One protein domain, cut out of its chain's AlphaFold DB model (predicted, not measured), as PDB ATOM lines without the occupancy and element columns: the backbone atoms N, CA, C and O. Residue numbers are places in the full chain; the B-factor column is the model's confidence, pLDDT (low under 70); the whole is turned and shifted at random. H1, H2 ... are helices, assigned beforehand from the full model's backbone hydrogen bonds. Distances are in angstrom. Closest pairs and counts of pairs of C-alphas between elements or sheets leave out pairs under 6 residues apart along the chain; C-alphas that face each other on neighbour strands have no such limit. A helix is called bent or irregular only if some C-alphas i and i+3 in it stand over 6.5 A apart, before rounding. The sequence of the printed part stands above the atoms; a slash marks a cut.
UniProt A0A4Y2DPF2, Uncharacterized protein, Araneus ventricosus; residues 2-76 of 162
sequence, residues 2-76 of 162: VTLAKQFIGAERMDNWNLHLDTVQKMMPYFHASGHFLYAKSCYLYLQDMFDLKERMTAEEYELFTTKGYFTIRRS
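AT A GLANCE: This is residues 2 to 76 of the 162 residues of an uncharacterized protein of Araneus ventricosus (UniProt A0A4Y2DPF2). Three helices, H1, H2 and H3, stand side by side in a row, turning back at each step with H2 in the middle, and H5 stands at the end of the row where H2 begins, making a corner with H2 where the end of H5 meets the first residues of H2. The short H4 makes the corner between H3 and H5, and after H5 a tail, residues 68 to 76, runs toward the H1 side of the row. The printed part has 75 residues with five named helices, in the order H1 H2 H3 H4 H5, and no named strand; the class is all helix. The whole is only just compact, close to loose, with a radius of gyration of the C-alphas of 13.5 A, and the C-alphas span 39 by 29 by 17 A.

IN THESE COORDINATES: Find C-alpha 2 at (-5.273, -25.925, 53.336); from there H1, residues 2 to 13, runs 16.3 A to C-alpha 13. Next look at C-alpha 17 at (-18.256, -26.652, 38.396), where H2, residues 17 to 33, sets out on its 25.5 A. It has a kink of 30 degrees near residue 26 and is irregular, but only just: C-alphas 26 and 29 are 6.9 A apart. H3, residues 37 to 51, is 21.1 A long. H4, residues 53 to 56, measures 5.1 A. H5, residues 59 to 67, covers 11.5 A and ends at C-alpha 67, at (-25.547, -25.026, 36.167).

HOW THE PARTS SIT: Begin with H2, the hub, which touches H1, H3 and H5. H1 and H2 form a helical hairpin and touch, their closest C-alphas being those of Ala 11 and His 20, 5.2 A apart. They run opposite ways at a shallow tilt of 34 degrees, only just short of steep. H2 and H3 form another helical hairpin and touch, closest at the C-alphas of Phe 31 and Ala 40, 5.3 A apart; they run opposite ways at a shallow tilt of 23 degrees. H1 and H3 are apart. H2, with residues 17 to 18 alone, only just touches H5, with 3 pairs of C-alphas within 8 A. The two touch only at their ends, closest at the C-alphas of Trp 17 and Thr 66, 5.6 A apart. Their tilt is steep at 69 degrees, only just short of about perpendicular, and they run the same way. H3 and H4 meet only through their link. H4 is close to H5 but not clearly touching it: the closest C-alphas, of Lys 54 and Tyr 62, are 6.1 A apart. On the backbone, each O i to N i+4 pair of H1, H3 and H5 is within hydrogen-bond range; in H2 it is 11 of 13, and H4 is too short for such a pair.

THE WHOLE: Look for the two C-alphas farthest apart at Gly 35 and Glu 60, 39.4 A from each other. The printed part has no cut, and the links H1 to H2, H2 to H3, H3 to H4 and H4 to H5 are tight. The mean pLDDT of the printed part is 94.4, and no printed residue is under 70.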
ATOM      1  N   VAL A   2      -4.003 -25.686  52.604       91.75
ATOM      2  CA  VAL A   2      -5.273 -25.925  53.336       91.75
ATOM      3  C   VAL A   2      -6.450 -25.090  52.810       91.75
ATOM      4  O   VAL A   2      -7.536 -25.622  52.613       91.75
ATOM      5  N   THR A   3      -6.246 -23.800  52.528       95.69
ATOM      6  CA  THR A   3      -7.297 -22.941  51.949       95.69
ATOM      7  C   THR A   3      -7.779 -23.453  50.594       95.69
ATOM      8  O   THR A   3      -8.979 -23.506  50.358       95.69
ATOM      9  N   LEU A   4      -6.850 -23.891  49.741       96.25
ATOM     10  CA  LEU A   4      -7.159 -24.447  48.426       96.25
ATOM     11  C   LEU A   4      -7.956 -25.754  48.545       96.25
ATOM     12  O   LEU A   4      -8.952 -25.924  47.853       96.25
ATOM     13  N   ALA A   5      -7.577 -26.635  49.473       94.62
ATOM     14  CA  ALA A   5      -8.329 -27.857  49.755       94.62
ATOM     15  C   ALA A   5      -9.753 -27.558  50.259       94.62
ATOM     16  O   ALA A   5     -10.711 -28.180  49.813       94.62
ATOM     17  N   LYS A   6      -9.919 -26.558  51.137       95.88
ATOM     18  CA  LYS A   6     -11.248 -26.116  51.594       95.88
ATOM     19  C   LYS A   6     -12.096 -25.550  50.453       95.88
ATOM     20  O   LYS A   6     -13.295 -25.800  50.425       95.88
ATOM     21  N   GLN A   7     -11.490 -24.796  49.536       97.19
ATOM     22  CA  GLN A   7     -12.182 -24.259  48.362       97.19
ATOM     23  C   GLN A   7     -12.625 -25.368  47.411       97.19
ATOM     24  O   GLN A   7     -13.760 -25.326  46.955       97.19
ATOM     25  N   PHE A   8     -11.770 -26.361  47.173       96.12
ATOM     26  CA  PHE A   8     -12.099 -27.540  46.375       96.12
ATOM     27  C   PHE A   8     -13.279 -28.313  46.974       96.12
ATOM     28  O   PHE A   8     -14.299 -28.479  46.315       96.12
ATOM     29  N   ILE A   9     -13.205 -28.660  48.265       94.50
ATOM     30  CA  ILE A   9     -14.320 -29.312  48.971       94.50
ATOM     31  C   ILE A   9     -15.581 -28.451  48.870       94.50
ATOM     32  O   ILE A   9     -16.665 -28.959  48.611       94.50
ATOM     33  N   GLY A  10     -15.460 -27.136  49.053       95.06
ATOM     34  CA  GLY A  10     -16.600 -26.239  48.921       95.06
ATOM     35  C   GLY A  10     -17.201 -26.226  47.523       95.06
ATOM     36  O   GLY A  10     -18.422 -26.232  47.405       95.06
ATOM     37  N   ALA A  11     -16.374 -26.250  46.479       95.44
ATOM     38  CA  ALA A  11     -16.838 -26.325  45.102       95.44
ATOM     39  C   ALA A  11     -17.720 -27.559  44.888       95.44
ATOM     40  O   ALA A  11     -18.833 -27.431  44.397       95.44
ATOM     41  N   GLU A  12     -17.277 -28.723  45.354       93.44
ATOM     42  CA  GLU A  12     -18.037 -29.969  45.242       93.44
ATOM     43  C   GLU A  12     -19.316 -29.942  46.081       93.44
ATOM     44  O   GLU A  12     -20.399 -30.262  45.600       93.44
ATOM     45  N   ARG A  13     -19.233 -29.504  47.342       93.81
ATOM     46  CA  ARG A  13     -20.397 -29.465  48.242       93.81
ATOM     47  C   ARG A  13     -21.502 -28.532  47.747       93.81
ATOM     48  O   ARG A  13     -22.660 -28.785  48.081       93.81
ATOM     49  N   MET A  14     -21.138 -27.485  47.004       94.25
ATOM     50  CA  MET A  14     -22.037 -26.473  46.434       94.25
ATOM     51  C   MET A  14     -22.399 -26.718  44.964       94.25
ATOM     52  O   MET A  14     -23.120 -25.905  44.395       94.25
ATOM     53  N   ASP A  15     -21.885 -27.780  44.341       93.25
ATOM     54  CA  ASP A  15     -22.037 -28.037  42.905       93.25
ATOM     55  C   ASP A  15     -21.465 -26.936  41.982       93.25
ATOM     56  O   ASP A  15     -21.977 -26.646  40.906       93.25
ATOM     57  N   ASN A  16     -20.385 -26.272  42.392       95.12
ATOM     58  CA  ASN A  16     -19.772 -25.202  41.610       95.12
ATOM     59  C   ASN A  16     -18.701 -25.748  40.655       95.12
ATOM     60  O   ASN A  16     -17.516 -25.800  40.994       95.12
ATOM     61  N   TRP A  17     -19.123 -26.094  39.438       95.44
ATOM     62  CA  TRP A  17     -18.256 -26.652  38.396       95.44
ATOM     63  C   TRP A  17     -17.041 -25.774  38.053       95.44
ATOM     64  O   TRP A  17     -15.915 -26.257  37.954       95.44
ATOM     65  N   ASN A  18     -17.233 -24.461  37.916       95.50
ATOM     66  CA  ASN A  18     -16.140 -23.561  37.538       95.50
ATOM     67  C   ASN A  18     -15.095 -23.429  38.654       95.50
ATOM     68  O   ASN A  18     -13.892 -23.437  38.390       95.50
ATOM     69  N   LEU A  19     -15.546 -23.337  39.911       96.25
ATOM     70  CA  LEU A  19     -14.647 -23.303  41.063       96.25
ATOM     71  C   LEU A  19     -13.910 -24.639  41.240       96.25
ATOM     72  O   LEU A  19     -12.747 -24.650  41.642       96.25
ATOM     73  N   HIS A  20     -14.561 -25.756  40.907       96.06
ATOM     74  CA  HIS A  20     -13.931 -27.074  40.887       96.06
ATOM     75  C   HIS A  20     -12.747 -27.100  39.912       96.06
ATOM     76  O   HIS A  20     -11.624 -27.379  40.328       96.06
ATOM     77  N   LEU A  21     -12.938 -26.694  38.653       96.75
ATOM     78  CA  LEU A  21     -11.845 -26.659  37.670       96.75
ATOM     79  C   LEU A  21     -10.709 -25.702  38.066       96.75
ATOM     80  O   LEU A  21      -9.536 -26.071  37.980       96.75
ATOM     81  N   ASP A  22     -11.038 -24.507  38.562       97.25
ATOM     82  CA  ASP A  22     -10.045 -23.532  39.038       97.25
ATOM     83  C   ASP A  22      -9.203 -24.087  40.201       97.25
ATOM     84  O   ASP A  22      -7.976 -23.947  40.231       97.25
ATOM     85  N   THR A  23      -9.844 -24.762  41.156       97.25
ATOM     86  CA  THR A  23      -9.143 -25.347  42.305       97.25
ATOM     87  C   THR A  23      -8.279 -26.540  41.898       97.25
ATOM     88  O   THR A  23      -7.129 -26.611  42.335       97.25
ATOM     89  N   VAL A  24      -8.754 -27.409  40.998       96.19
ATOM     90  CA  VAL A  24      -7.966 -28.514  40.419       96.19
ATOM     91  C   VAL A  24      -6.731 -27.982  39.681       96.19
ATOM     92  O   VAL A  24      -5.615 -28.453  39.915       96.19
ATOM     93  N   GLN A  25      -6.879 -26.931  38.871       96.75
ATOM     94  CA  GLN A  25      -5.753 -26.286  38.188       96.75
ATOM     95  C   GLN A  25      -4.727 -25.720  39.180       96.75
ATOM     96  O   GLN A  25      -3.520 -25.931  39.034       96.75
ATOM     97  N   LYS A  26      -5.189 -25.055  40.244       96.69
ATOM     98  CA  LYS A  26      -4.325 -24.524  41.312       96.69
ATOM     99  C   LYS A  26      -3.655 -25.613  42.154       96.69
ATOM    100  O   LYS A  26      -2.655 -25.325  42.816       96.69
ATOM    101  N   MET A  27      -4.174 -26.842  42.154       95.44
ATOM    102  CA  MET A  27      -3.572 -27.977  42.863       95.44
ATOM    103  C   MET A  27      -2.378 -28.589  42.116       95.44
ATOM    104  O   MET A  27      -1.501 -29.161  42.765       95.44
ATOM    105  N   MET A  28      -2.271 -28.415  40.793       94.44
ATOM    106  CA  MET A  28      -1.218 -29.045  39.980       94.44
ATOM    107  C   MET A  28       0.221 -28.815  40.477       94.44
ATOM    108  O   MET A  28       0.969 -29.795  40.560       94.44
ATOM    109  N   PRO A  29       0.648 -27.589  40.860       94.94
ATOM    110  CA  PRO A  29       2.013 -27.369  41.343       94.94
ATOM    111  C   PRO A  29       2.347 -28.203  42.582       94.94
ATOM    112  O   PRO A  29       3.493 -28.605  42.765       94.94
ATOM    113  N   TYR A  30       1.347 -28.508  43.414       94.31
ATOM    114  CA  TYR A  30       1.538 -29.322  44.608       94.31
ATOM    115  C   TYR A  30       1.758 -30.795  44.264       94.31
ATOM    116  O   TYR A  30       2.625 -31.409  44.875       94.31
ATOM    117  N   PHE A  31       1.062 -31.340  43.257       94.12
ATOM    118  CA  PHE A  31       1.320 -32.704  42.781       94.12
ATOM    119  C   PHE A  31       2.734 -32.857  42.215       94.12
ATOM    120  O   PHE A  31       3.383 -33.877  42.439       94.12
ATOM    121  N   HIS A  32       3.241 -31.834  41.522       94.06
ATOM    122  CA  HIS A  32       4.634 -31.814  41.076       94.06
ATOM    123  C   HIS A  32       5.610 -31.736  42.251       94.06
ATOM    124  O   HIS A  32       6.551 -32.524  42.314       94.06
ATOM    125  N   ALA A  33       5.378 -30.811  43.186       95.50
ATOM    126  CA  ALA A  33       6.259 -30.595  44.330       95.50
ATOM    127  C   ALA A  33       6.334 -31.813  45.264       95.50
ATOM    128  O   ALA A  33       7.386 -32.081  45.834       95.50
ATOM    129  N   SER A  34       5.245 -32.574  45.402       94.50
ATOM    130  CA  SER A  34       5.192 -33.783  46.228       94.50
ATOM    131  C   SER A  34       5.671 -35.051  45.506       94.50
ATOM    132  O   SER A  34       5.564 -36.141  46.061       94.50
ATOM    133  N   GLY A  35       6.139 -34.949  44.255       94.81
ATOM    134  CA  GLY A  35       6.578 -36.100  43.456       94.81
ATOM    135  C   GLY A  35       5.442 -37.001  42.952       94.81
ATOM    136  O   GLY A  35       5.690 -38.096  42.447       94.81
ATOM    137  N   HIS A  36       4.186 -36.560  43.040       94.44
ATOM    138  CA  HIS A  36       3.012 -37.288  42.554       94.44
ATOM    139  C   HIS A  36       2.802 -37.077  41.044       94.44
ATOM    140  O   HIS A  36       1.742 -36.646  40.591       94.44
ATOM    141  N   PHE A  37       3.813 -37.407  40.235       94.50
ATOM    142  CA  PHE A  37       3.829 -37.110  38.796       94.50
ATOM    143  C   PHE A  37       2.702 -37.783  38.004       94.50
ATOM    144  O   PHE A  37       2.191 -37.195  37.053       94.50
ATOM    145  N   LEU A  38       2.284 -38.992  38.400       96.19
ATOM    146  CA  LEU A  38       1.148 -39.672  37.770       96.19
ATOM    147  C   LEU A  38      -0.161 -38.916  38.019       96.19
ATOM    148  O   LEU A  38      -0.923 -38.713  37.079       96.19
ATOM    149  N   TYR A  39      -0.386 -38.429  39.242       94.00
ATOM    150  CA  TYR A  39      -1.545 -37.592  39.555       94.00
ATOM    151  C   TYR A  39      -1.481 -36.248  38.831       94.00
ATOM    152  O   TYR A  39      -2.488 -35.821  38.278       94.00
ATOM    153  N   ALA A  40      -0.304 -35.618  38.752       95.06
ATOM    154  CA  ALA A  40      -0.122 -34.395  37.973       95.06
ATOM    155  C   ALA A  40      -0.487 -34.614  36.495       95.06
ATOM    156  O   ALA A  40      -1.279 -33.860  35.939       95.06
ATOM    157  N   LYS A  41       0.021 -35.689  35.873       96.38
ATOM    158  CA  LYS A  41      -0.306 -36.056  34.488       96.38
ATOM    159  C   LYS A  41      -1.807 -36.280  34.299       96.38
ATOM    160  O   LYS A  41      -2.384 -35.718  33.372       96.38
ATOM    161  N   SER A  42      -2.435 -37.073  35.165       95.94
ATOM    162  CA  SER A  42      -3.880 -37.312  35.108       95.94
ATOM    163  C   SER A  42      -4.678 -36.021  35.288       95.94
ATOM    164  O   SER A  42      -5.672 -35.828  34.601       95.94
ATOM    165  N   CYS A  43      -4.217 -35.111  36.148       95.88
ATOM    166  CA  CYS A  43      -4.837 -33.808  36.364       95.88
ATOM    167  C   CYS A  43      -4.797 -32.929  35.105       95.88
ATOM    168  O   CYS A  43      -5.796 -32.286  34.795       95.88
ATOM    169  N   TYR A  44      -3.687 -32.922  34.355       96.44
ATOM    170  CA  TYR A  44      -3.617 -32.209  33.072       96.44
ATOM    171  C   TYR A  44      -4.616 -32.758  32.057       96.44
ATOM    172  O   TYR A  44      -5.355 -31.982  31.459       96.44
ATOM    173  N   LEU A  45      -4.643 -34.084  31.884       97.19
ATOM    174  CA  LEU A  45      -5.567 -34.741  30.954       97.19
ATOM    175  C   LEU A  45      -7.020 -34.453  31.335       97.19
ATOM    176  O   LEU A  45      -7.810 -34.050  30.489       97.19
ATOM    177  N   TYR A  46      -7.334 -34.574  32.625       96.19
ATOM    178  CA  TYR A  46      -8.647 -34.248  33.162       96.19
ATOM    179  C   TYR A  46      -9.040 -32.801  32.857       96.19
ATOM    180  O   TYR A  46     -10.100 -32.575  32.292       96.19
ATOM    181  N   LEU A  47      -8.195 -31.818  33.183       96.69
ATOM    182  CA  LEU A  47      -8.509 -30.408  32.934       96.69
ATOM    183  C   LEU A  47      -8.714 -30.119  31.449       96.69
ATOM    184  O   LEU A  47      -9.652 -29.409  31.106       96.69
ATOM    185  N   GLN A  48      -7.877 -30.684  30.577       96.25
ATOM    186  CA  GLN A  48      -8.035 -30.541  29.133       96.25
ATOM    187  C   GLN A  48      -9.392 -31.087  28.671       96.25
ATOM    188  O   GLN A  48     -10.168 -30.366  28.051       96.25
ATOM    189  N   ASP A  49      -9.717 -32.323  29.054       95.94
ATOM    190  CA  ASP A  49     -11.000 -32.943  28.722       95.94
ATOM    191  C   ASP A  49     -12.194 -32.154  29.282       95.94
ATOM    192  O   ASP A  49     -13.240 -32.080  28.639       95.94
ATOM    193  N   MET A  50     -12.050 -31.570  30.476       95.06
ATOM    194  CA  MET A  50     -13.113 -30.807  31.129       95.06
ATOM    195  C   MET A  50     -13.299 -29.400  30.550       95.06
ATOM    196  O   MET A  50     -14.416 -28.879  30.576       95.06
ATOM    197  N   PHE A  51     -12.249 -28.774  30.015       94.75
ATOM    198  CA  PHE A  51     -12.379 -27.512  29.282       94.75
ATOM    199  C   PHE A  51     -13.022 -27.721  27.909       94.75
ATOM    200  O   PHE A  51     -13.884 -26.935  27.517       94.75
ATOM    201  N   ASP A  52     -12.703 -28.834  27.250       95.56
ATOM    202  CA  ASP A  52     -13.303 -29.228  25.971       95.56
ATOM    203  C   ASP A  52     -14.682 -29.895  26.150       95.56
ATOM    204  O   ASP A  52     -15.329 -30.306  25.186       95.56
ATOM    205  N   LEU A  53     -15.172 -30.004  27.392       93.50
ATOM    206  CA  LEU A  53     -16.384 -30.748  27.734       93.50
ATOM    207  C   LEU A  53     -17.613 -30.244  26.976       93.50
ATOM    208  O   LEU A  53     -18.413 -31.049  26.510       93.50
ATOM    209  N   LYS A  54     -17.725 -28.922  26.794       93.69
ATOM    210  CA  LYS A  54     -18.821 -28.278  26.051       93.69
ATOM    211  C   LYS A  54     -18.893 -28.727  24.589       93.69
ATOM    212  O   LYS A  54     -19.971 -28.713  24.008       93.69
ATOM    213  N   GLU A  55     -17.767 -29.112  23.997       94.81
ATOM    214  CA  GLU A  55     -17.702 -29.590  22.611       94.81
ATOM    215  C   GLU A  55     -18.047 -31.082  22.494       94.81
ATOM    216  O   GLU A  55     -18.355 -31.563  21.405       94.81
ATOM    217  N   ARG A  56     -18.014 -31.822  23.611       92.81
ATOM    218  CA  ARG A  56     -18.237 -33.278  23.660       92.81
ATOM    219  C   ARG A  56     -19.655 -33.688  24.050       92.81
ATOM    220  O   ARG A  56     -19.989 -34.862  23.917       92.81
ATOM    221  N   MET A  57     -20.475 -32.758  24.534       93.56
ATOM    222  CA  MET A  57     -21.858 -33.013  24.945       93.56
ATOM    223  C   MET A  57     -22.827 -32.039  24.286       93.56
ATOM    224  O   MET A  57     -22.428 -31.013  23.733       93.56
ATOM    225  N   THR A  58     -24.117 -32.353  24.348       96.25
ATOM    226  CA  THR A  58     -25.139 -31.418  23.877       96.25
ATOM    227  C   THR A  58     -25.192 -30.177  24.775       96.25
ATOM    228  O   THR A  58     -24.826 -30.214  25.950       96.25
ATOM    229  N   ALA A  59     -25.667 -29.052  24.233       95.25
ATOM    230  CA  ALA A  59     -25.784 -27.815  25.005       95.25
ATOM    231  C   ALA A  59     -26.699 -27.973  26.236       95.25
ATOM    232  O   ALA A  59     -26.422 -27.384  27.279       95.25
ATOM    233  N   GLU A  60     -27.748 -28.791  26.118       96.12
ATOM    234  CA  GLU A  60     -28.672 -29.104  27.210       96.12
ATOM    235  C   GLU A  60     -27.983 -29.906  28.320       96.12
ATOM    236  O   GLU A  60     -28.044 -29.519  29.485       96.12
ATOM    237  N   GLU A  61     -27.267 -30.980  27.976       94.94
ATOM    238  CA  GLU A  61     -26.510 -31.773  28.953       94.94
ATOM    239  C   GLU A  61     -25.434 -30.936  29.647       94.94
ATOM    240  O   GLU A  61     -25.250 -31.056  30.858       94.94
ATOM    241  N   TYR A  62     -24.770 -30.042  28.908       95.31
ATOM    242  CA  TYR A  62     -23.790 -29.123  29.481       95.31
ATOM    243  C   TYR A  62     -24.422 -28.160  30.480       95.31
ATOM    244  O   TYR A  62     -23.877 -27.953  31.567       95.31
ATOM    245  N   GLU A  63     -25.577 -27.580  30.145       95.25
ATOM    246  CA  GLU A  63     -26.308 -26.710  31.064       95.25
ATOM    247  C   GLU A  63     -26.736 -27.480  32.317       95.25
ATOM    248  O   GLU A  63     -26.505 -27.004  33.435       95.25
ATOM    249  N   LEU A  64     -27.299 -28.682  32.147       94.69
ATOM    250  CA  LEU A  64     -27.713 -29.538  33.254       94.69
ATOM    251  C   LEU A  64     -26.534 -29.845  34.185       94.69
ATOM    252  O   LEU A  64     -26.616 -29.606  35.393       94.69
ATOM    253  N   PHE A  65     -25.420 -30.302  33.610       93.62
ATOM    254  CA  PHE A  65     -24.215 -30.685  34.335       93.62
ATOM    255  C   PHE A  65     -23.578 -29.517  35.091       93.62
ATOM    256  O   PHE A  65     -23.238 -29.658  36.260       93.62
ATOM    257  N   THR A  66     -23.432 -28.357  34.447       93.56
ATOM    258  CA  THR A  66     -22.629 -27.250  34.994       93.56
ATOM    259  C   THR A  66     -23.419 -26.226  35.802       93.56
ATOM    260  O   THR A  66     -22.830 -25.530  36.631       93.56
ATOM    261  N   THR A  67     -24.729 -26.093  35.560       90.81
ATOM    262  CA  THR A  67     -25.547 -25.026  36.167       90.81
ATOM    263  C   THR A  67     -26.764 -25.522  36.940       90.81
ATOM    264  O   THR A  67     -27.292 -24.774  37.764       90.81
ATOM    265  N   LYS A  68     -27.237 -26.755  36.696       89.12
ATOM    266  CA  LYS A  68     -28.492 -27.263  37.281       89.12
ATOM    267  C   LYS A  68     -28.306 -28.286  38.396       89.12
ATOM    268  O   LYS A  68     -29.301 -28.869  38.822       89.12
ATOM    269  N   GLY A  69     -27.099 -28.496  38.917       86.19
ATOM    270  CA  GLY A  69     -26.928 -29.380  40.072       86.19
ATOM    271  C   GLY A  69     -26.435 -30.791  39.752       86.19
ATOM    272  O   GLY A  69     -26.485 -31.624  40.653       86.19
ATOM    273  N   TYR A  70     -26.105 -31.115  38.492       90.69
ATOM    274  CA  TYR A  70     -25.898 -32.511  38.060       90.69
ATOM    275  C   TYR A  70     -24.423 -32.935  38.098       90.69
ATOM    276  O   TYR A  70     -24.114 -34.099  37.836       90.69
ATOM    277  N   PHE A  71     -23.511 -32.022  38.435       91.62
ATOM    278  CA  PHE A  71     -22.100 -32.339  38.631       91.62
ATOM    279  C   PHE A  71     -21.893 -33.229  39.871       91.62
ATOM    280  O   PHE A  71     -21.087 -34.163  39.847       91.62
ATOM    281  N   THR A  72     -22.664 -33.001  40.933       93.12
ATOM    282  CA  THR A  72     -22.612 -33.757  42.184       93.12
ATOM    283  C   THR A  72     -23.914 -34.482  42.494       93.12
ATOM    284  O   THR A  72     -25.013 -34.079  42.125       93.12
ATOM    285  N   ILE A  73     -23.804 -35.587  43.230       91.44
ATOM    286  CA  ILE A  73     -24.958 -36.361  43.680       91.44
ATOM    287  C   ILE A  73     -25.495 -35.745  44.972       91.44
ATOM    288  O   ILE A  73     -24.756 -35.532  45.938       91.44
ATOM    289  N   ARG A  74     -26.809 -35.497  45.014       87.62
ATOM    290  CA  ARG A  74     -27.499 -34.875  46.151       87.62
ATOM    291  C   ARG A  74     -28.608 -35.797  46.661       87.62
ATOM    292  O   ARG A  74     -29.464 -36.229  45.902       87.62
ATOM    293  N   ARG A  75     -28.603 -36.090  47.967       83.56
ATOM    294  CA  ARG A  75     -29.664 -36.870  48.653       83.56
ATOM    295  C   ARG A  75     -30.740 -36.002  49.313       83.56
ATOM    296  O   ARG A  75     -31.734 -36.514  49.809       83.56
ATOM    297  N   SER A  76     -30.509 -34.695  49.388       85.12
ATOM    298  CA  SER A  76     -31.425 -33.714  49.979       85.12
ATOM    299  C   SER A  76     -31.270 -32.380  49.260       85.12
ATOM    300  O   SER A  76     -30.226 -32.139  48.660       85.12
TER     301      SER A  76